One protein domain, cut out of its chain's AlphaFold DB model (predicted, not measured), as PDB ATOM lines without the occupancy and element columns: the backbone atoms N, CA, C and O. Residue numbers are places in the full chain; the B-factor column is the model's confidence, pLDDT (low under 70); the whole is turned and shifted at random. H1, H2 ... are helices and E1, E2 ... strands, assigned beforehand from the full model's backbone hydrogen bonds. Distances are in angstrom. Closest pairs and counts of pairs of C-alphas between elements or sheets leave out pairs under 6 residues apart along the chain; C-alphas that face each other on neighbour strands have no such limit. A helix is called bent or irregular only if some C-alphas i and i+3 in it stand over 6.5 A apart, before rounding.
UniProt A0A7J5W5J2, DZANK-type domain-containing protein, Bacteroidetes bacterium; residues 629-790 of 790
ATOM      1  N   SER A 629     112.749 114.105 114.101       64.69
ATOM      2  CA  SER A 629     113.464 114.071 112.819       64.69
ATOM      3  C   SER A 629     112.643 114.561 111.613       64.69
ATOM      4  O   SER A 629     113.210 115.171 110.706       64.69
ATOM      5  N   GLN A 630     111.326 114.348 111.589       68.88
ATOM      6  CA  GLN A 630     110.431 114.884 110.559       68.88
ATOM      7  C   GLN A 630     110.267 116.401 110.695       68.88
ATOM      8  O   GLN A 630     110.351 117.106 109.689       68.88
ATOM      9  N   ILE A 631     110.136 116.918 111.922       68.81
ATOM     10  CA  ILE A 631     110.056 118.365 112.179       68.81
ATOM     11  C   ILE A 631     111.375 119.053 111.787       68.81
ATOM     12  O   ILE A 631     111.357 120.068 111.088       68.81
ATOM     13  N   LEU A 632     112.529 118.454 112.118       75.06
ATOM     14  CA  LEU A 632     113.847 118.961 111.707       75.06
ATOM     15  C   LEU A 632     113.987 119.107 110.180       75.06
ATOM     16  O   LEU A 632     114.590 120.061 109.688       75.06
ATOM     17  N   SER A 633     113.393 118.190 109.412       68.12
ATOM     18  CA  SER A 633     113.427 118.257 107.947       68.12
ATOM     19  C   SER A 633     112.606 119.422 107.371       68.12
ATOM     20  O   SER A 633     112.950 119.939 106.306       68.12
ATOM     21  N   GLN A 634     111.566 119.873 108.083       70.44
ATOM     22  CA  GLN A 634     110.676 120.963 107.665       70.44
ATOM     23  C   GLN A 634     111.228 122.353 108.025       70.44
ATOM     24  O   GLN A 634     111.024 123.314 107.273       70.44
ATOM     25  N   ILE A 635     111.983 122.461 109.125       75.88
ATOM     26  CA  ILE A 635     112.607 123.726 109.553       75.88
ATOM     27  C   ILE A 635     113.866 124.091 108.757       75.88
ATOM     28  O   ILE A 635     114.333 125.225 108.849       75.88
ATOM     29  N   GLY A 636     114.415 123.179 107.948       78.44
ATOM     30  CA  GLY A 636     115.569 123.475 107.099       78.44
ATOM     31  C   GLY A 636     115.307 124.663 106.161       78.44
ATOM     32  O   GLY A 636     114.252 124.744 105.516       78.44
ATOM     33  N   GLY A 637     116.260 125.595 106.084       81.50
ATOM     34  CA  GLY A 637     116.141 126.794 105.254       81.50
ATOM     35  C   GLY A 637     116.920 128.004 105.768       81.50
ATOM     36  O   GLY A 637     117.580 127.956 106.807       81.50
ATOM     37  N   SER A 638     116.844 129.096 105.006       79.62
ATOM     38  CA  SER A 638     117.338 130.410 105.424       79.62
ATOM     39  C   SER A 638     116.176 131.252 105.931       79.62
ATOM     40  O   SER A 638     115.086 131.217 105.366       79.62
ATOM     41  N   TYR A 639     116.411 132.018 106.986       82.69
ATOM     42  CA  TYR A 639     115.430 132.915 107.570       82.69
ATOM     43  C   TYR A 639     116.048 134.286 107.802       82.69
ATOM     44  O   TYR A 639     117.252 134.412 108.054       82.69
ATOM     45  N   SER A 640     115.209 135.313 107.757       79.19
ATOM     46  CA  SER A 640     115.591 136.666 108.138       79.19
ATOM     47  C   SER A 640     114.528 137.333 108.983       79.19
ATOM     48  O   SER A 640     113.344 137.081 108.786       79.19
ATOM     49  N   GLY A 641     114.947 138.212 109.883       73.12
ATOM     50  CA  GLY A 641     114.023 138.942 110.732       73.12
ATOM     51  C   GLY A 641     114.533 140.298 111.168       73.12
ATOM     52  O   GLY A 641     115.728 140.580 111.069       73.12
ATOM     53  N   ILE A 642     113.601 141.116 111.644       74.00
ATOM     54  CA  ILE A 642     113.852 142.440 112.216       74.00
ATOM     55  C   ILE A 642     113.508 142.423 113.704       74.00
ATOM     56  O   ILE A 642     112.634 141.665 114.135       74.00
ATOM     57  N   CYS A 643     114.227 143.218 114.496       74.81
ATOM     58  CA  CYS A 643     113.923 143.363 115.914       74.81
ATOM     59  C   CYS A 643     112.638 144.174 116.072       74.81
ATOM     60  O   CYS A 643     112.562 145.300 115.586       74.81
ATOM     61  N   THR A 644     111.637 143.612 116.741       71.62
ATOM     62  CA  THR A 644     110.330 144.264 116.927       71.62
ATOM     63  C   THR A 644     110.148 144.823 118.331       71.62
ATOM     64  O   THR A 644     109.281 145.668 118.557       71.62
ATOM     65  N   LYS A 645     110.949 144.349 119.288       76.44
ATOM     66  CA  LYS A 645     110.786 144.671 120.701       76.44
ATOM     67  C   LYS A 645     112.059 144.397 121.497       76.44
ATOM     68  O   LYS A 645     112.686 143.349 121.329       76.44
ATOM     69  N   THR A 646     112.364 145.302 122.421       75.56
ATOM     70  CA  THR A 646     113.444 145.174 123.406       75.56
ATOM     71  C   THR A 646     112.875 145.308 124.818       75.56
ATOM     72  O   THR A 646     112.034 146.167 125.080       75.56
ATOM     73  N   GLU A 647     113.315 144.457 125.740       79.19
ATOM     74  CA  GLU A 647     112.935 144.498 127.155       79.19
ATOM     75  C   GLU A 647     114.175 144.540 128.049       79.19
ATOM     76  O   GLU A 647     115.108 143.763 127.861       79.19
ATOM     77  N   THR A 648     114.147 145.391 129.073       73.62
ATOM     78  CA  THR A 648     115.103 145.349 130.185       73.62
ATOM     79  C   THR A 648     114.389 144.783 131.401       73.62
ATOM     80  O   THR A 648     113.324 145.276 131.781       73.62
ATOM     81  N   ILE A 649     114.963 143.756 132.018       75.44
ATOM     82  CA  ILE A 649     114.382 143.061 133.172       75.44
ATOM     83  C   ILE A 649     115.399 143.018 134.323       75.44
ATOM     84  O   ILE A 649     116.612 142.966 134.094       75.44
ATOM     85  N   ASP A 650     114.909 143.062 135.561       72.94
ATOM     86  CA  ASP A 650     115.737 142.934 136.763       72.94
ATOM     87  C   ASP A 650     116.103 141.472 137.077       72.94
ATOM     88  O   ASP A 650     115.627 140.532 136.434       72.94
ATOM     89  N   ALA A 651     116.942 141.282 138.101       65.06
ATOM     90  CA  ALA A 651     117.368 139.977 138.610       65.06
ATOM     91  C   ALA A 651     116.202 139.036 138.995       65.06
ATOM     92  O   ALA A 651     116.366 137.818 138.984       65.06
ATOM     93  N   ALA A 652     115.020 139.576 139.319       69.62
ATOM     94  CA  ALA A 652     113.821 138.810 139.660       69.62
ATOM     95  C   ALA A 652     112.943 138.492 138.431       69.62
ATOM     96  O   ALA A 652     111.864 137.914 138.573       69.62
ATOM     97  N   GLY A 653     113.384 138.869 137.226       60.56
ATOM     98  CA  GLY A 653     112.623 138.723 135.985       60.56
ATOM     99  C   GLY A 653     111.495 139.745 135.842       60.56
ATOM    100  O   GLY A 653     110.669 139.618 134.935       60.56
ATOM    101  N   LYS A 654     111.438 140.760 136.713       71.56
ATOM    102  CA  LYS A 654     110.455 141.834 136.624       71.56
ATOM    103  C   LYS A 654     110.920 142.855 135.595       71.56
ATOM    104  O   LYS A 654     112.059 143.315 135.578       71.56
ATOM    105  N   LYS A 655     109.994 143.218 134.720       70.38
ATOM    106  CA  LYS A 655     110.223 144.139 133.615       70.38
ATOM    107  C   LYS A 655     110.396 145.573 134.097       70.38
ATOM    108  O   LYS A 655     109.533 146.105 134.791       70.38
ATOM    109  N   LEU A 656     111.524 146.172 133.723       65.81
ATOM    110  CA  LEU A 656     111.911 147.537 134.071       65.81
ATOM    111  C   LEU A 656     111.582 148.520 132.942       65.81
ATOM    112  O   LEU A 656     111.072 149.605 133.213       65.81
ATOM    113  N   VAL A 657     111.864 148.142 131.690       67.88
ATOM    114  CA  VAL A 657     111.668 148.978 130.494       67.88
ATOM    115  C   VAL A 657     111.234 148.095 129.321       67.88
ATOM    116  O   VAL A 657     111.721 146.974 129.175       67.88
ATOM    117  N   GLU A 658     110.326 148.596 128.484       72.44
ATOM    118  CA  GLU A 658     109.961 148.014 127.189       72.44
ATOM    119  C   GLU A 658     110.042 149.079 126.116       72.44
ATOM    120  O   GLU A 658     109.497 150.167 126.283       72.44
ATOM    121  N   GLU A 659     110.668 148.736 125.003       65.56
ATOM    122  CA  GLU A 659     110.756 149.601 123.841       65.56
ATOM    123  C   GLU A 659     110.297 148.803 122.620       65.56
ATOM    124  O   GLU A 659     110.855 147.747 122.303       65.56
ATOM    125  N   GLN A 660     109.234 149.267 121.961       64.56
ATOM    126  CA  GLN A 660     108.814 148.721 120.674       64.56
ATOM    127  C   GLN A 660     109.535 149.478 119.566       64.56
ATOM    128  O   GLN A 660     109.410 150.697 119.447       64.56
ATOM    129  N   THR A 661     110.284 148.753 118.741       56.34
ATOM    130  CA  THR A 661     111.003 149.342 117.615       56.34
ATOM    131  C   THR A 661     110.005 149.593 116.481       56.34
ATOM    132  O   THR A 661     109.649 148.674 115.744       56.34
ATOM    133  N   GLN A 662     109.516 150.829 116.325       46.94
ATOM    134  CA  GLN A 662     108.824 151.237 115.099       46.94
ATOM    135  C   GLN A 662     109.856 151.289 113.969       46.94
ATOM    136  O   GLN A 662     110.621 152.242 113.846       46.94
ATOM    137  N   VAL A 663     109.912 150.242 113.148       44.84
ATOM    138  CA  VAL A 663     110.691 150.283 111.909       44.84
ATOM    139  C   VAL A 663     109.850 151.018 110.870       44.84
ATOM    140  O   VAL A 663     109.089 150.403 110.124       44.84
ATOM    141  N   ASP A 664     109.986 152.343 110.811       39.84
ATOM    142  CA  ASP A 664     109.702 153.057 109.570       39.84
ATOM    143  C   ASP A 664     110.604 152.431 108.503       39.84
ATOM    144  O   ASP A 664     111.832 152.482 108.595       39.84
ATOM    145  N   ALA A 665     110.001 151.776 107.510       35.00
ATOM    146  CA  ALA A 665     110.699 151.167 106.384       35.00
ATOM    147  C   ALA A 665     111.268 152.252 105.447       35.00
ATOM    148  O   ALA A 665     110.922 152.338 104.271       35.00
ATOM    149  N   GLY A 666     112.129 153.118 105.979       40.62
ATOM    150  CA  GLY A 666     113.050 153.911 105.189       40.62
ATOM    151  C   GLY A 666     114.075 153.001 104.498       40.62
ATOM    152  O   GLY A 666     114.228 151.831 104.862       40.62
ATOM    153  N   PRO A 667     114.822 153.523 103.513       38.12
ATOM    154  CA  PRO A 667     115.756 152.739 102.699       38.12
ATOM    155  C   PRO A 667     116.871 152.025 103.494       38.12
ATOM    156  O   PRO A 667     117.515 151.135 102.945       38.12
ATOM    157  N   ASN A 668     117.056 152.349 104.780       44.56
ATOM    158  CA  ASN A 668     118.068 151.763 105.666       44.56
ATOM    159  C   ASN A 668     117.515 150.709 106.655       44.56
ATOM    160  O   ASN A 668     118.256 150.216 107.503       44.56
ATOM    161  N   ALA A 669     116.247 150.286 106.541       43.03
ATOM    162  CA  ALA A 669     115.645 149.248 107.400       43.03
ATOM    163  C   ALA A 669     116.336 147.860 107.321       43.03
ATOM    164  O   ALA A 669     116.022 146.950 108.084       43.03
ATOM    165  N   SER A 670     117.317 147.688 106.428       45.97
ATOM    166  CA  SER A 670     118.188 146.510 106.342       45.97
ATOM    167  C   SER A 670     119.248 146.403 107.451       45.97
ATOM    168  O   SER A 670     119.975 145.408 107.489       45.97
ATOM    169  N   GLU A 671     119.394 147.409 108.319       51.38
ATOM    170  CA  GLU A 671     120.537 147.521 109.241       51.38
ATOM    171  C   GLU A 671     120.346 146.886 110.636       51.38
ATOM    172  O   GLU A 671     121.325 146.761 111.372       51.38
ATOM    173  N   GLN A 672     119.145 146.387 110.965       54.38
ATOM    174  CA  GLN A 672     118.875 145.523 112.133       54.38
ATOM    175  C   GLN A 672     118.399 144.124 111.709       54.38
ATOM    176  O   GLN A 672     117.359 143.626 112.140       54.38
ATOM    177  N   ALA A 673     119.138 143.500 110.789       65.81
ATOM    178  CA  ALA A 673     118.769 142.213 110.215       65.81
ATOM    179  C   ALA A 673     119.398 141.044 110.989       65.81
ATOM    180  O   ALA A 673     120.624 140.927 111.095       65.81
ATOM    181  N   VAL A 674     118.553 140.124 111.453       75.94
ATOM    182  CA  VAL A 674     118.954 138.768 111.842       75.94
ATOM    183  C   VAL A 674     118.911 137.883 110.608       75.94
ATOM    184  O   VAL A 674     117.938 137.908 109.861       75.94
ATOM    185  N   LYS A 675     119.954 137.079 110.404       81.38
ATOM    186  CA  LYS A 675     119.995 135.990 109.426       81.38
ATOM    187  C   LYS A 675     120.240 134.676 110.148       81.38
ATOM    188  O   LYS A 675     121.181 134.573 110.933       81.38
ATOM    189  N   ILE A 676     119.413 133.683 109.854       83.06
ATOM    190  CA  ILE A 676     119.485 132.339 110.430       83.06
ATOM    191  C   ILE A 676     119.565 131.344 109.276       83.06
ATOM    192  O   ILE A 676     118.786 131.422 108.331       83.06
ATOM    193  N   GLN A 677     120.478 130.385 109.365       83.94
ATOM    194  CA  GLN A 677     120.534 129.237 108.465       83.94
ATOM    195  C   GLN A 677     120.421 127.963 109.283       83.94
ATOM    196  O   GLN A 677     121.259 127.735 110.151       83.94
ATOM    197  N   VAL A 678     119.410 127.146 108.989       85.06
ATOM    198  CA  VAL A 678     119.207 125.839 109.619       85.06
ATOM    199  C   VAL A 678     119.404 124.755 108.568       85.06
ATOM    200  O   VAL A 678     118.728 124.756 107.535       85.06
ATOM    201  N   ASP A 679     120.348 123.846 108.803       82.75
ATOM    202  CA  ASP A 679     120.554 122.692 107.932       82.75
ATOM    203  C   ASP A 679     119.552 121.560 108.225       82.75
ATOM    204  O   ASP A 679     118.842 121.557 109.231       82.75
ATOM    205  N   ARG A 680     119.488 120.565 107.331       78.38
ATOM    206  CA  ARG A 680     118.575 119.413 107.472       78.38
ATOM    207  C   ARG A 680     118.908 118.494 108.657       78.38
ATOM    208  O   ARG A 680     118.122 117.605 108.961       78.38
ATOM    209  N   SER A 681     120.055 118.695 109.300       76.75
ATOM    210  CA  SER A 681     120.506 117.960 110.486       76.75
ATOM    211  C   SER A 681     120.217 118.724 111.787       76.75
ATOM    212  O   SER A 681     120.581 118.248 112.865       76.75
ATOM    213  N   GLY A 682     119.576 119.898 111.696       77.06
ATOM    214  CA  GLY A 682     119.214 120.748 112.826       77.06
ATOM    215  C   GLY A 682     120.330 121.670 113.318       77.06
ATOM    216  O   GLY A 682     120.178 122.258 114.387       77.06
ATOM    217  N   ASN A 683     121.446 121.820 112.595       85.62
ATOM    218  CA  ASN A 683     122.472 122.799 112.959       85.62
ATOM    219  C   ASN A 683     122.048 124.197 112.497       85.62
ATOM    220  O   ASN A 683     121.706 124.393 111.330       85.62
ATOM    221  N   ALA A 684     122.116 125.168 113.405       84.31
ATOM    222  CA  ALA A 684     121.752 126.556 113.170       84.31
ATOM    223  C   ALA A 684     122.987 127.465 113.218       84.31
ATOM    224  O   ALA A 684     123.748 127.443 114.186       84.31
ATOM    225  N   ASN A 685     123.159 128.298 112.192       85.38
ATOM    226  CA  ASN A 685     124.110 129.407 112.175       85.38
ATOM    227  C   ASN A 685     123.335 130.724 112.186       85.38
ATOM    228  O   ASN A 685     122.464 130.930 111.340       85.38
ATOM    229  N   VAL A 686     123.673 131.629 113.103       84.12
ATOM    230  CA  VAL A 686     122.982 132.915 113.252       84.12
ATOM    231  C   VAL A 686     123.962 134.067 113.135       84.12
ATOM    232  O   VAL A 686     125.073 134.010 113.659       84.12
ATOM    233  N   THR A 687     123.557 135.118 112.427       81.81
ATOM    234  CA  THR A 687     124.275 136.391 112.333       81.81
ATOM    235  C   THR A 687     123.297 137.540 112.527       81.81
ATOM    236  O   THR A 687     122.330 137.659 111.780       81.81
ATOM    237  N   ILE A 688     123.567 138.400 113.501       77.81
ATOM    238  CA  ILE A 688     122.793 139.612 113.788       77.81
ATOM    239  C   ILE A 688     123.681 140.800 113.487       77.81
ATOM    240  O   ILE A 688     124.836 140.798 113.907       77.81
ATOM    241  N   ARG A 689     123.160 141.808 112.791       71.75
ATOM    242  CA  ARG A 689     123.832 143.102 112.657       71.75
ATOM    243  C   ARG A 689     122.982 144.180 113.303       71.75
ATOM    244  O   ARG A 689     121.789 144.214 113.038       71.75
ATOM    245  N   LEU A 690     123.597 145.014 114.136       67.12
ATOM    246  CA  LEU A 690     122.974 146.184 114.748       67.12
ATOM    247  C   LEU A 690     123.761 147.441 114.345       67.12
ATOM    248  O   LEU A 690     124.995 147.437 114.389       67.12
ATOM    249  N   SER A 691     123.040 148.503 113.978       58.97
ATOM    250  CA  SER A 691     123.566 149.845 113.694       58.97
ATOM    251  C   SER A 691     122.756 150.872 114.498       58.97
ATOM    252  O   SER A 691     121.542 150.952 114.303       58.97
ATOM    253  N   PRO A 692     123.361 151.627 115.432       51.41
ATOM    254  CA  PRO A 692     122.633 152.586 116.264       51.41
ATOM    255  C   PRO A 692     122.475 153.970 115.603       51.41
ATOM    256  O   PRO A 692     122.779 154.980 116.221       51.41
ATOM    257  N   ASN A 693     121.928 154.029 114.385       50.75
ATOM    258  CA  ASN A 693     121.517 155.259 113.670       50.75
ATOM    259  C   ASN A 693     122.574 156.013 112.837       50.75
ATOM    260  O   ASN A 693     122.301 157.132 112.411       50.75
ATOM    261  N   ASP A 694     123.726 155.417 112.514       49.41
ATOM    262  CA  ASP A 694     124.619 155.965 111.481       49.41
ATOM    263  C   ASP A 694     125.473 154.862 110.833       49.41
ATOM    264  O   ASP A 694     125.922 153.940 111.513       49.41
ATOM    265  N   THR A 695     125.756 154.963 109.531       53.81
ATOM    266  CA  THR A 695     126.426 153.928 108.696       53.81
ATOM    267  C   THR A 695     127.894 153.626 109.068       53.81
ATOM    268  O   THR A 695     128.609 152.932 108.345       53.81
ATOM    269  N   THR A 696     128.375 154.141 110.202       60.22
ATOM    270  CA  THR A 696     129.803 154.272 110.505       60.22
ATOM    271  C   THR A 696     130.335 153.199 111.472       60.22
ATOM    272  O   THR A 696     131.488 152.785 111.326       60.22
ATOM    273  N   ILE A 697     129.531 152.695 112.425       57.72
ATOM    274  CA  ILE A 697     129.907 151.597 113.346       57.72
ATOM    275  C   ILE A 697     128.865 150.476 113.269       57.72
ATOM    276  O   ILE A 697     127.690 150.697 113.542       57.72
ATOM    277  N   TYR A 698     129.317 149.255 112.979       68.50
ATOM    278  CA  TYR A 698     128.473 148.061 112.935       68.50
ATOM    279  C   TYR A 698     128.844 147.076 114.040       68.50
ATOM    280  O   TYR A 698     130.021 146.749 114.220       68.50
ATOM    281  N   PHE A 699     127.826 146.535 114.704       68.94
ATOM    282  CA  PHE A 699     127.959 145.442 115.663       68.94
ATOM    283  C   PHE A 699     127.427 144.157 115.045       68.94
ATOM    284  O   PHE A 699     126.318 144.138 114.512       68.94
ATOM    285  N   ALA A 700     128.214 143.085 115.096       77.56
ATOM    286  CA  ALA A 700     127.845 141.776 114.585       77.56
ATOM    287  C   ALA A 700     127.881 140.732 115.704       77.56
ATOM    288  O   ALA A 700     128.900 140.558 116.368       77.56
ATOM    289  N   PHE A 701     126.782 139.997 115.866       79.38
ATOM    290  CA  PHE A 701     126.710 138.853 116.770       79.38
ATOM    291  C   PHE A 701     126.611 137.572 115.952       79.38
ATOM    292  O   PHE A 701     125.734 137.462 115.094       79.38
ATOM    293  N   THR A 702     127.479 136.595 116.213       84.25
ATOM    294  CA  THR A 702     127.470 135.301 115.517       84.25
ATOM    295  C   THR A 702     127.393 134.139 116.493       84.25
ATOM    296  O   THR A 702     128.079 134.128 117.508       84.25
ATOM    297  N   GLY A 703     126.564 133.145 116.189       85.00
ATOM    298  CA  GLY A 703     126.404 131.965 117.036       85.00
ATOM    299  C   GLY A 703     126.143 130.714 116.217       85.00
ATOM    300  O   GLY A 703     125.601 130.784 115.110       85.00
ATOM    301  N   LYS A 704     126.561 129.571 116.764       86.75
ATOM    302  CA  LYS A 704     126.299 128.243 116.207       86.75
ATOM    303  C   LYS A 704     125.692 127.361 117.283       86.75
ATOM    304  O   LYS A 704     126.216 127.314 118.393       86.75
ATOM    305  N   GLY A 705     124.635 126.643 116.939       86.44
ATOM    306  CA  GLY A 705     123.978 125.709 117.845       86.44
ATOM    307  C   GLY A 705     123.282 124.587 117.097       86.44
ATOM    308  O   GLY A 705     123.311 124.529 115.868       86.44
ATOM    309  N   LYS A 706     122.655 123.691 117.851       87.56
ATOM    310  CA  LYS A 706     121.895 122.568 117.311       87.56
ATOM    311  C   LYS A 706     120.525 122.523 117.979       87.56
ATOM    312  O   LYS A 706     120.433 122.756 119.179       87.56
ATOM    313  N   PHE A 707     119.487 122.264 117.191       83.94
ATOM    314  CA  PHE A 707     118.144 122.028 117.706       83.94
ATOM    315  C   PHE A 707     118.068 120.674 118.413       83.94
ATOM    316  O   PHE A 707     118.548 119.660 117.898       83.94
ATOM    317  N   GLU A 708     117.425 120.672 119.572       85.12
ATOM    318  CA  GLU A 708     117.135 119.514 120.413       85.12
ATOM    319  C   GLU A 708     115.623 119.434 120.674       85.12
ATOM    320  O   GLU A 708     114.893 120.403 120.448       85.12
ATOM    321  N   ALA A 709     115.139 118.265 121.095       81.38
ATOM    322  CA  ALA A 709     113.726 118.073 121.405       81.38
ATOM    323  C   ALA A 709     113.392 118.737 122.749       81.38
ATOM    324  O   ALA A 709     113.948 118.365 123.784       81.38
ATOM    325  N   GLY A 710     112.502 119.726 122.717       76.62
ATOM    326  CA  GLY A 710     112.003 120.434 123.888       76.62
ATOM    327  C   GLY A 710     111.009 119.608 124.720       76.62
ATOM    328  O   GLY A 710     110.596 118.520 124.306       76.62
ATOM    329  N   PRO A 711     110.598 120.117 125.897       71.62
ATOM    330  CA  PRO A 711     109.700 119.417 126.824       71.62
ATOM    331  C   PRO A 711     108.321 119.072 126.242       71.62
ATOM    332  O   PRO A 711     107.678 118.136 126.707       71.62
ATOM    333  N   ASP A 712     107.872 119.828 125.244       66.31
ATOM    334  CA  ASP A 712     106.615 119.665 124.507       66.31
ATOM    335  C   ASP A 712     106.820 119.035 123.113       66.31
ATOM    336  O   ASP A 712     105.913 119.039 122.286       66.31
ATOM    337  N   GLY A 713     108.020 118.508 122.836       68.44
ATOM    338  CA  GLY A 713     108.396 117.932 121.542       68.44
ATOM    339  C   GLY A 713     108.800 118.956 120.474       68.44
ATOM    340  O   GLY A 713     109.253 118.557 119.398       68.44
ATOM    341  N   SER A 714     108.700 120.261 120.755       76.88
ATOM    342  CA  SER A 714     109.102 121.320 119.823       76.88
ATOM    343  C   SER A 714     110.632 121.402 119.660       76.88
ATOM    344  O   SER A 714     111.374 121.141 120.610       76.88
ATOM    345  N   PRO A 715     111.169 121.751 118.473       81.19
ATOM    346  CA  PRO A 715     112.598 122.001 118.322       81.19
ATOM    347  C   PRO A 715     113.026 123.286 119.042       81.19
ATOM    348  O   PRO A 715     112.593 124.384 118.680       81.19
ATOM    349  N   VAL A 716     113.961 123.158 119.988       85.75
ATOM    350  CA  VAL A 716     114.555 124.281 120.731       85.75
ATOM    351  C   VAL A 716     116.076 124.286 120.567       85.75
ATOM    352  O   VAL A 716     116.707 123.234 120.555       85.75
ATOM    353  N   ALA A 717     116.690 125.463 120.446       85.31
ATOM    354  CA  ALA A 717     118.146 125.621 120.444       85.31
ATOM    355  C   ALA A 717     118.568 126.782 121.349       85.31
ATOM    356  O   ALA A 717     117.977 127.860 121.307       85.31
ATOM    357  N   THR A 718     119.621 126.586 122.146       85.00
ATOM    358  CA  THR A 718     120.251 127.657 122.935       85.00
ATOM    359  C   THR A 718     121.761 127.623 122.745       85.00
ATOM    360  O   THR A 718     122.378 126.573 122.909       85.00
ATOM    361  N   PHE A 719     122.373 128.754 122.398       84.69
ATOM    362  CA  PHE A 719     123.819 128.827 122.168       84.69
ATOM    363  C   PHE A 719     124.394 130.217 122.481       84.69
ATOM    364  O   PHE A 719     123.678 131.220 122.398       84.69
ATOM    365  N   PRO A 720     125.681 130.301 122.866       84.50
ATOM    366  CA  PRO A 720     126.346 131.577 123.100       84.50
ATOM    367  C   PRO A 720     126.546 132.346 121.788       84.50
ATOM    368  O   PRO A 720     126.737 131.754 120.723       84.50
ATOM    369  N   MET A 721     126.530 133.674 121.883       84.19
ATOM    370  CA  MET A 721     126.792 134.571 120.760       84.19
ATOM    371  C   MET A 721     128.148 135.250 120.942       84.19
ATOM    372  O   MET A 721     128.418 135.856 121.978       84.19
ATOM    373  N   ASN A 722     128.982 135.181 119.912       83.12
ATOM    374  CA  ASN A 722     130.239 135.912 119.828       83.12
ATOM    375  C   ASN A 722     129.992 137.304 119.254       83.12
ATOM    376  O   ASN A 722     129.220 137.454 118.305       83.12
ATOM    377  N   TYR A 723     130.678 138.295 119.811       79.88
ATOM    378  CA  TYR A 723     130.565 139.702 119.451       79.88
ATOM    379  C   TYR A 723     131.780 140.169 118.641       79.88
ATOM    380  O   TYR A 723     132.920 139.919 119.025       79.88
ATOM    381  N   GLU A 724     131.528 140.890 117.548       79.38
ATOM    382  CA  GLU A 724     132.528 141.662 116.808       79.38
ATOM    383  C   GLU A 724     131.979 143.056 116.477       79.38
ATOM    384  O   GLU A 724     130.819 143.197 116.092       79.38
ATOM    385  N   SER A 725     132.824 144.086 116.533       75.81
ATOM    386  CA  SER A 725     132.495 145.436 116.060       75.81
ATOM    387  C   SER A 725     133.438 145.893 114.953       75.81
ATOM    388  O   SER A 725     134.630 145.573 114.945       75.81
ATOM    389  N   ARG A 726     132.911 146.651 113.986       74.88
ATOM    390  CA  ARG A 726     133.669 147.156 112.830       74.88
ATOM    391  C   ARG A 726     133.331 148.620 112.568       74.88
ATOM    392  O   ARG A 726     132.166 148.994 112.635       74.88
ATOM    393  N   ILE A 727     134.339 149.423 112.224       72.06
ATOM    394  CA  ILE A 727     134.138 150.776 111.686       72.06
ATOM    395  C   ILE A 727     134.167 150.709 110.164       72.06
ATOM    396  O   ILE A 727     135.108 150.164 109.583       72.06
ATOM    397  N   ASN A 728     133.169 151.312 109.531       66.94
ATOM    398  CA  ASN A 728     133.113 151.515 108.092       66.94
ATOM    399  C   ASN A 728     133.080 153.023 107.790       66.94
ATOM    400  O   ASN A 728     132.043 153.580 107.454       66.94
ATOM    401  N   ALA A 729     134.221 153.694 107.969       65.69
ATOM    402  CA  ALA A 729     134.374 155.143 107.797       65.69
ATOM    403  C   ALA A 729     135.589 155.479 106.921       65.69
ATOM    404  O   ALA A 729     136.548 154.706 106.870       65.69
ATOM    405  N   GLN A 730     135.597 156.656 106.287       66.88
ATOM    406  CA  GLN A 730     136.809 157.205 105.661       66.88
ATOM    407  C   GLN A 730     137.865 157.552 106.727       66.88
ATOM    408  O   GLN A 730     137.516 157.911 107.852       66.88
ATOM    409  N   ASP A 731     139.156 157.492 106.382       67.38
ATOM    410  CA  ASP A 731     140.260 157.580 107.357       67.38
ATOM    411  C   ASP A 731     140.248 158.859 108.217       67.38
ATOM    412  O   ASP A 731     140.555 158.792 109.402       67.38
ATOM    413  N   LYS A 732     139.789 159.998 107.675       58.88
ATOM    414  CA  LYS A 732     139.643 161.264 108.427       58.88
ATOM    415  C   LYS A 732     138.554 161.234 109.509       58.88
ATOM    416  O   LYS A 732     138.600 162.032 110.436       58.88
ATOM    417  N   VAL A 733     137.565 160.347 109.382       58.72
ATOM    418  CA  VAL A 733     136.448 160.193 110.332       58.72
ATOM    419  C   VAL A 733     136.753 159.099 111.360       58.72
ATOM    420  O   VAL A 733     136.285 159.179 112.494       58.72
ATOM    421  N   LYS A 734     137.598 158.114 111.011       68.25
ATOM    422  CA  LYS A 734     138.009 157.031 111.925       68.25
ATOM    423  C   LYS A 734     138.606 157.560 113.229       68.25
ATOM    424  O   LYS A 734     138.234 157.065 114.282       68.25
ATOM    425  N   GLU A 735     139.458 158.589 113.184       62.75
ATOM    426  CA  GLU A 735     140.087 159.148 114.395       62.75
ATOM    427  C   GLU A 735     139.078 159.740 115.394       62.75
ATOM    428  O   GLU A 735     139.283 159.643 116.602       62.75
ATOM    429  N   VAL A 736     137.965 160.300 114.906       58.38
ATOM    430  CA  VAL A 736     136.907 160.896 115.743       58.38
ATOM    431  C   VAL A 736     135.957 159.828 116.296       58.38
ATOM    432  O   VAL A 736     135.421 159.972 117.394       58.38
ATOM    433  N   VAL A 737     135.761 158.734 115.555       62.31
ATOM    434  CA  VAL A 737     134.782 157.680 115.868       62.31
ATOM    435  C   VAL A 737     135.395 156.517 116.666       62.31
ATOM    436  O   VAL A 737     134.686 155.831 117.401       62.31
ATOM    437  N   GLU A 738     136.712 156.315 116.606       71.88
ATOM    438  CA  GLU A 738     137.425 155.262 117.347       71.88
ATOM    439  C   GLU A 738     137.227 155.332 118.879       71.88
ATOM    440  O   GLU A 738     136.990 154.286 119.491       71.88
ATOM    441  N   PRO A 739     137.255 156.512 119.542       68.06
ATOM    442  CA  PRO A 739     136.959 156.604 120.973       68.06
ATOM    443  C   PRO A 739     135.521 156.185 121.308       68.06
ATOM    444  O   PRO A 739     135.299 155.497 122.304       68.06
ATOM    445  N   LEU A 740     134.558 156.541 120.449       59.09
ATOM    446  CA  LEU A 740     133.157 156.145 120.596       59.09
ATOM    447  C   LEU A 740     132.994 154.629 120.420       59.09
ATOM    448  O   LEU A 740     132.332 153.990 121.235       59.09
ATOM    449  N   LYS A 741     133.659 154.027 119.423       74.00
ATOM    450  CA  LYS A 741     133.705 152.566 119.246       74.00
ATOM    451  C   LYS A 741     134.267 151.872 120.487       74.00
ATOM    452  O   LYS A 741     133.668 150.910 120.947       74.00
ATOM    453  N   LYS A 742     135.376 152.357 121.056       70.25
ATOM    454  CA  LYS A 742     135.976 151.773 122.272       70.25
ATOM    455  C   LYS A 742     135.042 151.843 123.480       70.25
ATOM    456  O   LYS A 742     134.960 150.873 124.229       70.25
ATOM    457  N   LEU A 743     134.330 152.958 123.656       58.69
ATOM    458  CA  LEU A 743     133.312 153.094 124.699       58.69
ATOM    459  C   LEU A 743     132.166 152.095 124.485       58.69
ATOM    460  O   LEU A 743     131.764 151.413 125.421       58.69
ATOM    461  N   MET A 744     131.678 151.963 123.252       59.53
ATOM    462  CA  MET A 744     130.613 151.017 122.916       59.53
ATOM    463  C   MET A 744     131.061 149.559 123.065       59.53
ATOM    464  O   MET A 744     130.328 148.761 123.633       59.53
ATOM    465  N   ASP A 745     132.278 149.213 122.640       70.06
ATOM    466  CA  ASP A 745     132.874 147.891 122.860       70.06
ATOM    467  C   ASP A 745     132.963 147.564 124.347       70.06
ATOM    468  O   ASP A 745     132.662 146.443 124.751       70.06
ATOM    469  N   PHE A 746     133.352 148.537 125.172       67.94
ATOM    470  CA  PHE A 746     133.363 148.375 126.618       67.94
ATOM    471  C   PHE A 746     131.954 148.090 127.149       67.94
ATOM    472  O   PHE A 746     131.766 147.084 127.828       67.94
ATOM    473  N   LEU A 747     130.960 148.907 126.783       58.78
ATOM    474  CA  LEU A 747     129.572 148.741 127.228       58.78
ATOM    475  C   LEU A 747     128.959 147.408 126.778       58.78
ATOM    476  O   LEU A 747     128.278 146.753 127.561       58.78
ATOM    477  N   VAL A 748     129.215 146.978 125.540       65.94
ATOM    478  CA  VAL A 748     128.681 145.716 125.011       65.94
ATOM    479  C   VAL A 748     129.360 144.512 125.664       65.94
ATOM    480  O   VAL A 748     128.669 143.556 126.009       65.94
ATOM    481  N   ASN A 749     130.674 144.567 125.917       73.31
ATOM    482  CA  ASN A 749     131.413 143.493 126.595       73.31
ATOM    483  C   ASN A 749     131.018 143.296 128.067       73.31
ATOM    484  O   ASN A 749     131.348 142.257 128.641       73.31
ATOM    485  N   LEU A 750     130.307 144.247 128.685       68.88
ATOM    486  CA  LEU A 750     129.734 144.049 130.022       68.88
ATOM    487  C   LEU A 750     128.645 142.965 130.037       68.88
ATOM    488  O   LEU A 750     128.360 142.395 131.091       68.88
ATOM    489  N   TYR A 751     128.060 142.646 128.880       71.75
ATOM    490  CA  TYR A 751     127.007 141.649 128.746       71.75
ATOM    491  C   TYR A 751     127.533 140.359 128.105       71.75
ATOM    492  O   TYR A 751     128.210 140.366 127.079       71.75
ATOM    493  N   LYS A 752     127.150 139.213 128.673       82.12
ATOM    494  CA  LYS A 752     127.244 137.903 128.018       82.12
ATOM    495  C   LYS A 752     125.959 137.640 127.251       82.12
ATOM    496  O   LYS A 752     124.883 137.666 127.843       82.12
ATOM    497  N   TYR A 753     126.078 137.347 125.961       82.75
ATOM    498  CA  TYR A 753     124.926 137.139 125.090       82.75
ATOM    499  C   TYR A 753     124.699 135.661 124.776       82.75
ATOM    500  O   TYR A 753     125.625 134.935 124.408       82.75
ATOM    501  N   SER A 754     123.447 135.225 124.862       83.69
ATOM    502  CA  SER A 754     122.989 133.928 124.371       83.69
ATOM    503  C   SER A 754     121.744 134.093 123.510       83.69
ATOM    504  O   SER A 754     120.919 134.979 123.732       83.69
ATOM    505  N   MET A 755     121.622 133.248 122.495       84.00
ATOM    506  CA  MET A 755     120.440 133.176 121.648       84.00
ATOM    507  C   MET A 755     119.615 131.963 122.058       84.00
ATOM    508  O   MET A 755     120.162 130.871 122.204       84.00
ATOM    509  N   GLN A 756     118.310 132.166 122.213       86.81
ATOM    510  CA  GLN A 756     117.313 131.118 122.386       86.81
ATOM    511  C   GLN A 756     116.393 131.102 121.173       86.81
ATOM    512  O   GLN A 756     115.919 132.150 120.728       86.81
ATOM    513  N   MET A 757     116.153 129.913 120.636       84.81
ATOM    514  CA  MET A 757     115.318 129.704 119.465       84.81
ATOM    515  C   MET A 757     114.317 128.594 119.722       84.81
ATOM    516  O   MET A 757     114.674 127.567 120.293       84.81
ATOM    517  N   GLU A 758     113.094 128.797 119.254       84.31
ATOM    518  CA  GLU A 758     111.981 127.867 119.430       84.31
ATOM    519  C   GLU A 758     111.152 127.847 118.148       84.31
ATOM    520  O   GLU A 758     110.831 128.902 117.600       84.31
ATOM    521  N   TYR A 759     110.834 126.657 117.644       78.75
ATOM    522  CA  TYR A 759     109.928 126.497 116.511       78.75
ATOM    523  C   TYR A 759     108.586 125.957 116.990       78.75
ATOM    524  O   TYR A 759     108.498 124.808 117.421       78.75
ATOM    525  N   ARG A 760     107.541 126.778 116.883       74.62
ATOM    526  CA  ARG A 760     106.201 126.455 117.370       74.62
ATOM    527  C   ARG A 760     105.140 126.989 116.414       74.62
ATOM    528  O   ARG A 760     105.306 128.065 115.847       74.62
ATOM    529  N   ASP A 761     104.079 126.213 116.199       71.38
ATOM    530  CA  ASP A 761     102.926 126.579 115.360       71.38
ATOM    531  C   ASP A 761     103.301 127.053 113.937       71.38
ATOM    532  O   ASP A 761     102.667 127.929 113.353       71.38
ATOM    533  N   GLY A 762     104.366 126.482 113.361       67.06
ATOM    534  CA  GLY A 762     104.845 126.842 112.021       67.06
ATOM    535  C   GLY A 762     105.740 128.087 111.960       67.06
ATOM    536  O   GLY A 762     106.152 128.486 110.869       67.06
ATOM    537  N   VAL A 763     106.063 128.696 113.105       70.31
ATOM    538  CA  VAL A 763     106.825 129.946 113.209       70.31
ATOM    539  C   VAL A 763     108.104 129.728 114.017       70.31
ATOM    540  O   VAL A 763     108.114 129.049 115.042       70.31
ATOM    541  N   LEU A 764     109.210 130.311 113.543       79.00
ATOM    542  CA  LEU A 764     110.490 130.300 114.246       79.00
ATOM    543  C   LEU A 764     110.629 131.570 115.088       79.00
ATOM    544  O   LEU A 764     110.674 132.672 114.549       79.00
ATOM    545  N   PHE A 765     110.751 131.422 116.397       79.50
ATOM    546  CA  PHE A 765     110.986 132.522 117.323       79.50
ATOM    547  C   PHE A 765     112.468 132.592 117.681       79.50
ATOM    548  O   PHE A 765     113.111 131.565 117.907       79.50
ATOM    549  N   ALA A 766     113.018 133.805 117.741       82.06
ATOM    550  CA  ALA A 766     114.395 134.046 118.159       82.06
ATOM    551  C   ALA A 766     114.446 135.146 119.222       82.06
ATOM    552  O   ALA A 766     113.875 136.228 119.050       82.06
ATOM    553  N   ARG A 767     115.157 134.862 120.315       83.88
ATOM    554  CA  ARG A 767     115.335 135.752 121.459       83.88
ATOM    555  C   ARG A 767     116.814 135.860 121.812       83.88
ATOM    556  O   ARG A 767     117.421 134.881 122.245       83.88
ATOM    557  N   LEU A 768     117.385 137.056 121.679       81.12
ATOM    558  CA  LEU A 768     118.743 137.341 122.151       81.12
ATOM    559  C   LEU A 768     118.665 137.853 123.589       81.12
ATOM    560  O   LEU A 768     118.055 138.891 123.832       81.12
ATOM    561  N   LYS A 769     119.301 137.153 124.525       82.06
ATOM    562  CA  LYS A 769     119.407 137.557 125.927       82.06
ATOM    563  C   LYS A 769     120.831 138.017 126.220       82.06
ATOM    564  O   LYS A 769     121.769 137.248 126.032       82.06
ATOM    565  N   GLY A 770     120.988 139.252 126.681       81.81
ATOM    566  CA  GLY A 770     122.222 139.770 127.265       81.81
ATOM    567  C   GLY A 770     122.124 139.765 128.786       81.81
ATOM    568  O   GLY A 770     121.146 140.266 129.332       81.81
ATOM    569  N   THR A 771     123.132 139.225 129.465       78.88
ATOM    570  CA  THR A 771     123.225 139.196 130.933       78.88
ATOM    571  C   THR A 771     124.487 139.917 131.385       78.88
ATOM    572  O   THR A 771     125.584 139.532 130.979       78.88
ATOM    573  N   MET A 772     124.350 140.912 132.256       75.50
ATOM    574  CA  MET A 772     125.462 141.614 132.896       75.50
ATOM    575  C   MET A 772     125.410 141.379 134.404       75.50
ATOM    576  O   MET A 772     124.340 141.442 135.003       75.50
ATOM    577  N   VAL A 773     126.571 141.129 135.012       71.62
ATOM    578  CA  VAL A 773     126.716 141.010 136.468       71.62
ATOM    579  C   VAL A 773     127.685 142.091 136.930       71.62
ATOM    580  O   VAL A 773     128.860 142.055 136.566       71.62
ATOM    581  N   TYR A 774     127.197 143.053 137.712       55.88
ATOM    582  CA  TYR A 774     127.997 144.156 138.248       55.88
ATOM    583  C   TYR A 774     127.694 144.335 139.737       55.88
ATOM    584  O   TYR A 774     126.533 144.414 140.126       55.88
ATOM    585  N   GLU A 775     128.733 144.319 140.579       60.25
ATOM    586  CA  GLU A 775     128.626 144.455 142.048       60.25
ATOM    587  C   GLU A 775     127.594 143.520 142.720       60.25
ATOM    588  O   GLU A 775     126.951 143.867 143.706       60.25
ATOM    589  N   GLY A 776     127.436 142.299 142.197       59.50
ATOM    590  CA  GLY A 776     126.498 141.305 142.737       59.50
ATOM    591  C   GLY A 776     125.038 141.506 142.317       59.50
ATOM    592  O   GLY A 776     124.183 140.734 142.745       59.50
ATOM    593  N   GLN A 777     124.748 142.491 141.462       54.44
ATOM    594  CA  GLN A 777     123.446 142.671 140.825       54.44
ATOM    595  C   GLN A 777     123.479 142.149 139.384       54.44
ATOM    596  O   GLN A 777     124.412 142.433 138.626       54.44
ATOM    597  N   GLU A 778     122.460 141.373 139.009       66.88
ATOM    598  CA  GLU A 778     122.264 140.899 137.637       66.88
ATOM    599  C   GLU A 778     121.269 141.802 136.903       66.88
ATOM    600  O   GLU A 778     120.183 142.092 137.409       66.88
ATOM    601  N   ALA A 779     121.633 142.230 135.698       65.19
ATOM    602  CA  ALA A 779     120.761 142.959 134.789       65.19
ATOM    603  C   ALA A 779     120.629 142.177 133.485       65.19
ATOM    604  O   ALA A 779     121.625 141.650 132.969       65.19
ATOM    605  N   TYR A 780     119.418 142.131 132.927       75.44
ATOM    606  CA  TYR A 780     119.197 141.476 131.646       75.44
ATOM    607  C   TYR A 780     118.552 142.405 130.626       75.44
ATOM    608  O   TYR A 780     117.666 143.198 130.944       75.44
ATOM    609  N   ILE A 781     118.966 142.226 129.377       74.81
ATOM    610  CA  ILE A 781     118.341 142.822 128.203       74.81
ATOM    611  C   ILE A 781     117.914 141.716 127.243       74.81
ATOM    612  O   ILE A 781     118.643 140.743 127.032       74.81
ATOM    613  N   VAL A 782     116.715 141.832 126.686       78.00
ATOM    614  CA  VAL A 782     116.098 140.812 125.843       78.00
ATOM    615  C   VAL A 782     115.608 141.451 124.554       78.00
ATOM    616  O   VAL A 782     114.786 142.359 124.586       78.00
ATOM    617  N   TYR A 783     116.079 140.943 123.420       79.12
ATOM    618  CA  TYR A 783     115.638 141.369 122.094       79.12
ATOM    619  C   TYR A 783     114.781 140.286 121.449       79.12
ATOM    620  O   TYR A 783     115.170 139.112 121.425       79.12
ATOM    621  N   TYR A 784     113.648 140.697 120.890       78.69
ATOM    622  CA  TYR A 784     112.700 139.845 120.183       78.69
ATOM    623  C   TYR A 784     112.747 140.142 118.689       78.69
ATOM    624  O   TYR A 784     112.743 141.304 118.275       78.69
ATOM    625  N   TYR A 785     112.774 139.081 117.886       78.12
ATOM    626  CA  TYR A 785     112.841 139.184 116.434       78.12
ATOM    627  C   TYR A 785     111.639 138.507 115.782       78.12
ATOM    628  O   TYR A 785     111.300 137.372 116.118       78.12
ATOM    629  N   GLU A 786     111.033 139.189 114.813       77.06
ATOM    630  CA  GLU A 786     110.040 138.591 113.920       77.06
ATOM    631  C   GLU A 786     110.774 137.926 112.752       77.06
ATOM    632  O   GLU A 786     111.412 138.610 111.950       77.06
ATOM    633  N   ILE A 787     110.714 136.596 112.662       78.75
ATOM    634  CA  ILE A 787     111.475 135.811 111.685       78.75
ATOM    635  C   ILE A 787     110.578 135.355 110.528       78.75
ATOM    636  O   ILE A 787     109.518 134.769 110.736       78.75
ATOM    637  N   LYS A 788     111.039 135.558 109.290       75.69
ATOM    638  CA  LYS A 788     110.391 135.105 108.049       75.69
ATOM    639  C   LYS A 788     111.313 134.147 107.297       75.69
ATOM    640  O   LYS A 788     112.515 134.400 107.185       75.69
ATOM    641  N   LYS A 789     110.759 133.038 106.792       78.56
ATOM    642  CA  LYS A 789     111.481 132.095 105.921       78.56
ATOM    643  C   LYS A 789     111.743 132.767 104.570       78.56
ATOM    644  O   LYS A 789     110.836 133.405 104.038       78.56
ATOM    645  N   GLN A 790     112.978 132.674 104.080       71.31
ATOM    646  CA  GLN A 790     113.399 133.239 102.791       71.31
ATOM    647  C   GLN A 790     113.072 132.319 101.624       71.31
ATOM    648  O   GLN A 790     113.197 131.081 101.799       71.31
TER     649      GLN A 790
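This is residues 629 to 790 of the 790 residues of the protein "DZANK-type domain-containing protein" of Bacteroidetes bacterium (UniProt A0A7J5W5J2). One twisted sheet rolls round into a small, flattened, nearly closed barrel: E3, E4 and E5 make one wall, E6, E8, E9 and E10 the other, joined along E1 and coming together again where E5 meets E6. H1 packs beside E3 and E6 at one end, and the kinked helix H3 packs on E7 and E5 toward the other. The printed part has 162 residues, with three named helices and ten named strands in the order H1 E1 E2 H2 E3 E4 E5 E6 E7 H3 E8 E9 E10. The sheet is branched and antiparallel, and the class is mixed, helices and strands. The whole is compact, with a radius of gyration of the C-alphas of 17.1 A and spans of 54 by 39 by 27 A.

E1, residues 637 to 650, bends by 66 degrees at residue 642. On one side of it lie E3, residues 673 to 678, with N 639 and O 676 2.8 A apart, and the edge strand E2, residues 655 to 660, which forms a hairpin with E1, N 646 and O 659 being 2.9 A apart. On the other side lies E10, residues 777 to 789, with N 647 and O 782 2.8 A apart. E3, E4 at residues 683 to 690 and E5 at residues 697 to 706 form a meander of successive antiparallel neighbours, joined by hairpins; N 677 and O 685 are 2.9 A apart, N 686 and O 703 2.9 A. E8, residues 752 to 760, E9, residues 763 to 774, and E10 form another, also of hairpins; N 756 and O 767 are 2.9 A apart, N 770 and O 781 2.8 A. The edge strand E6, residues 715 to 720, is antiparallel to E8, with N 717 and O 757 2.9 A apart. E6 runs on into the edge strand E7, residues 722 to 727, at 60 degrees; E7 is antiparallel to E5, with N 700 and O 724 2.8 A apart. The closest C-alphas of E5 and E6 are those of Gly 705 and Phe 719, 5.3 A apart. H3, residues 731 to 749, has a kink of 47 degrees near residue 738 and is on the sheet over E5, at a height of 8.1 A; its closest C-alphas to E7 are those of Asp 745 and Ser 725, 7.2 A. H1, residues 629 to 635, and H2, residues 669 to 672, are on the sheet at heights of 8.4 A and 6.8 A. H2 and H3 are only just irregular: C-alphas 669 and 672, and 736 and 739, are 6.8 A apart. Every O i to N i+4 pair is within hydrogen-bond range in H1, 11 of 15 in H3, and H2 is too short for one.

H1 begins at C-alpha 629 (113.464, 114.071, 112.819). E1 is 35.4 A long, E5 30.4 A, E9 35.7 A and H3 25.4 A. E10, 38.4 A long, ends at C-alpha 789 (111.481, 132.095, 105.921).

The C-alphas farthest apart, of Asp 712 and Lys 732, are 55.5 A from each other. The printed part has no cut, and no link is long. Mean pLDDT of the printed part is 71.5; 61 residues are under 70, among them 659 to 673 and 690 to 699.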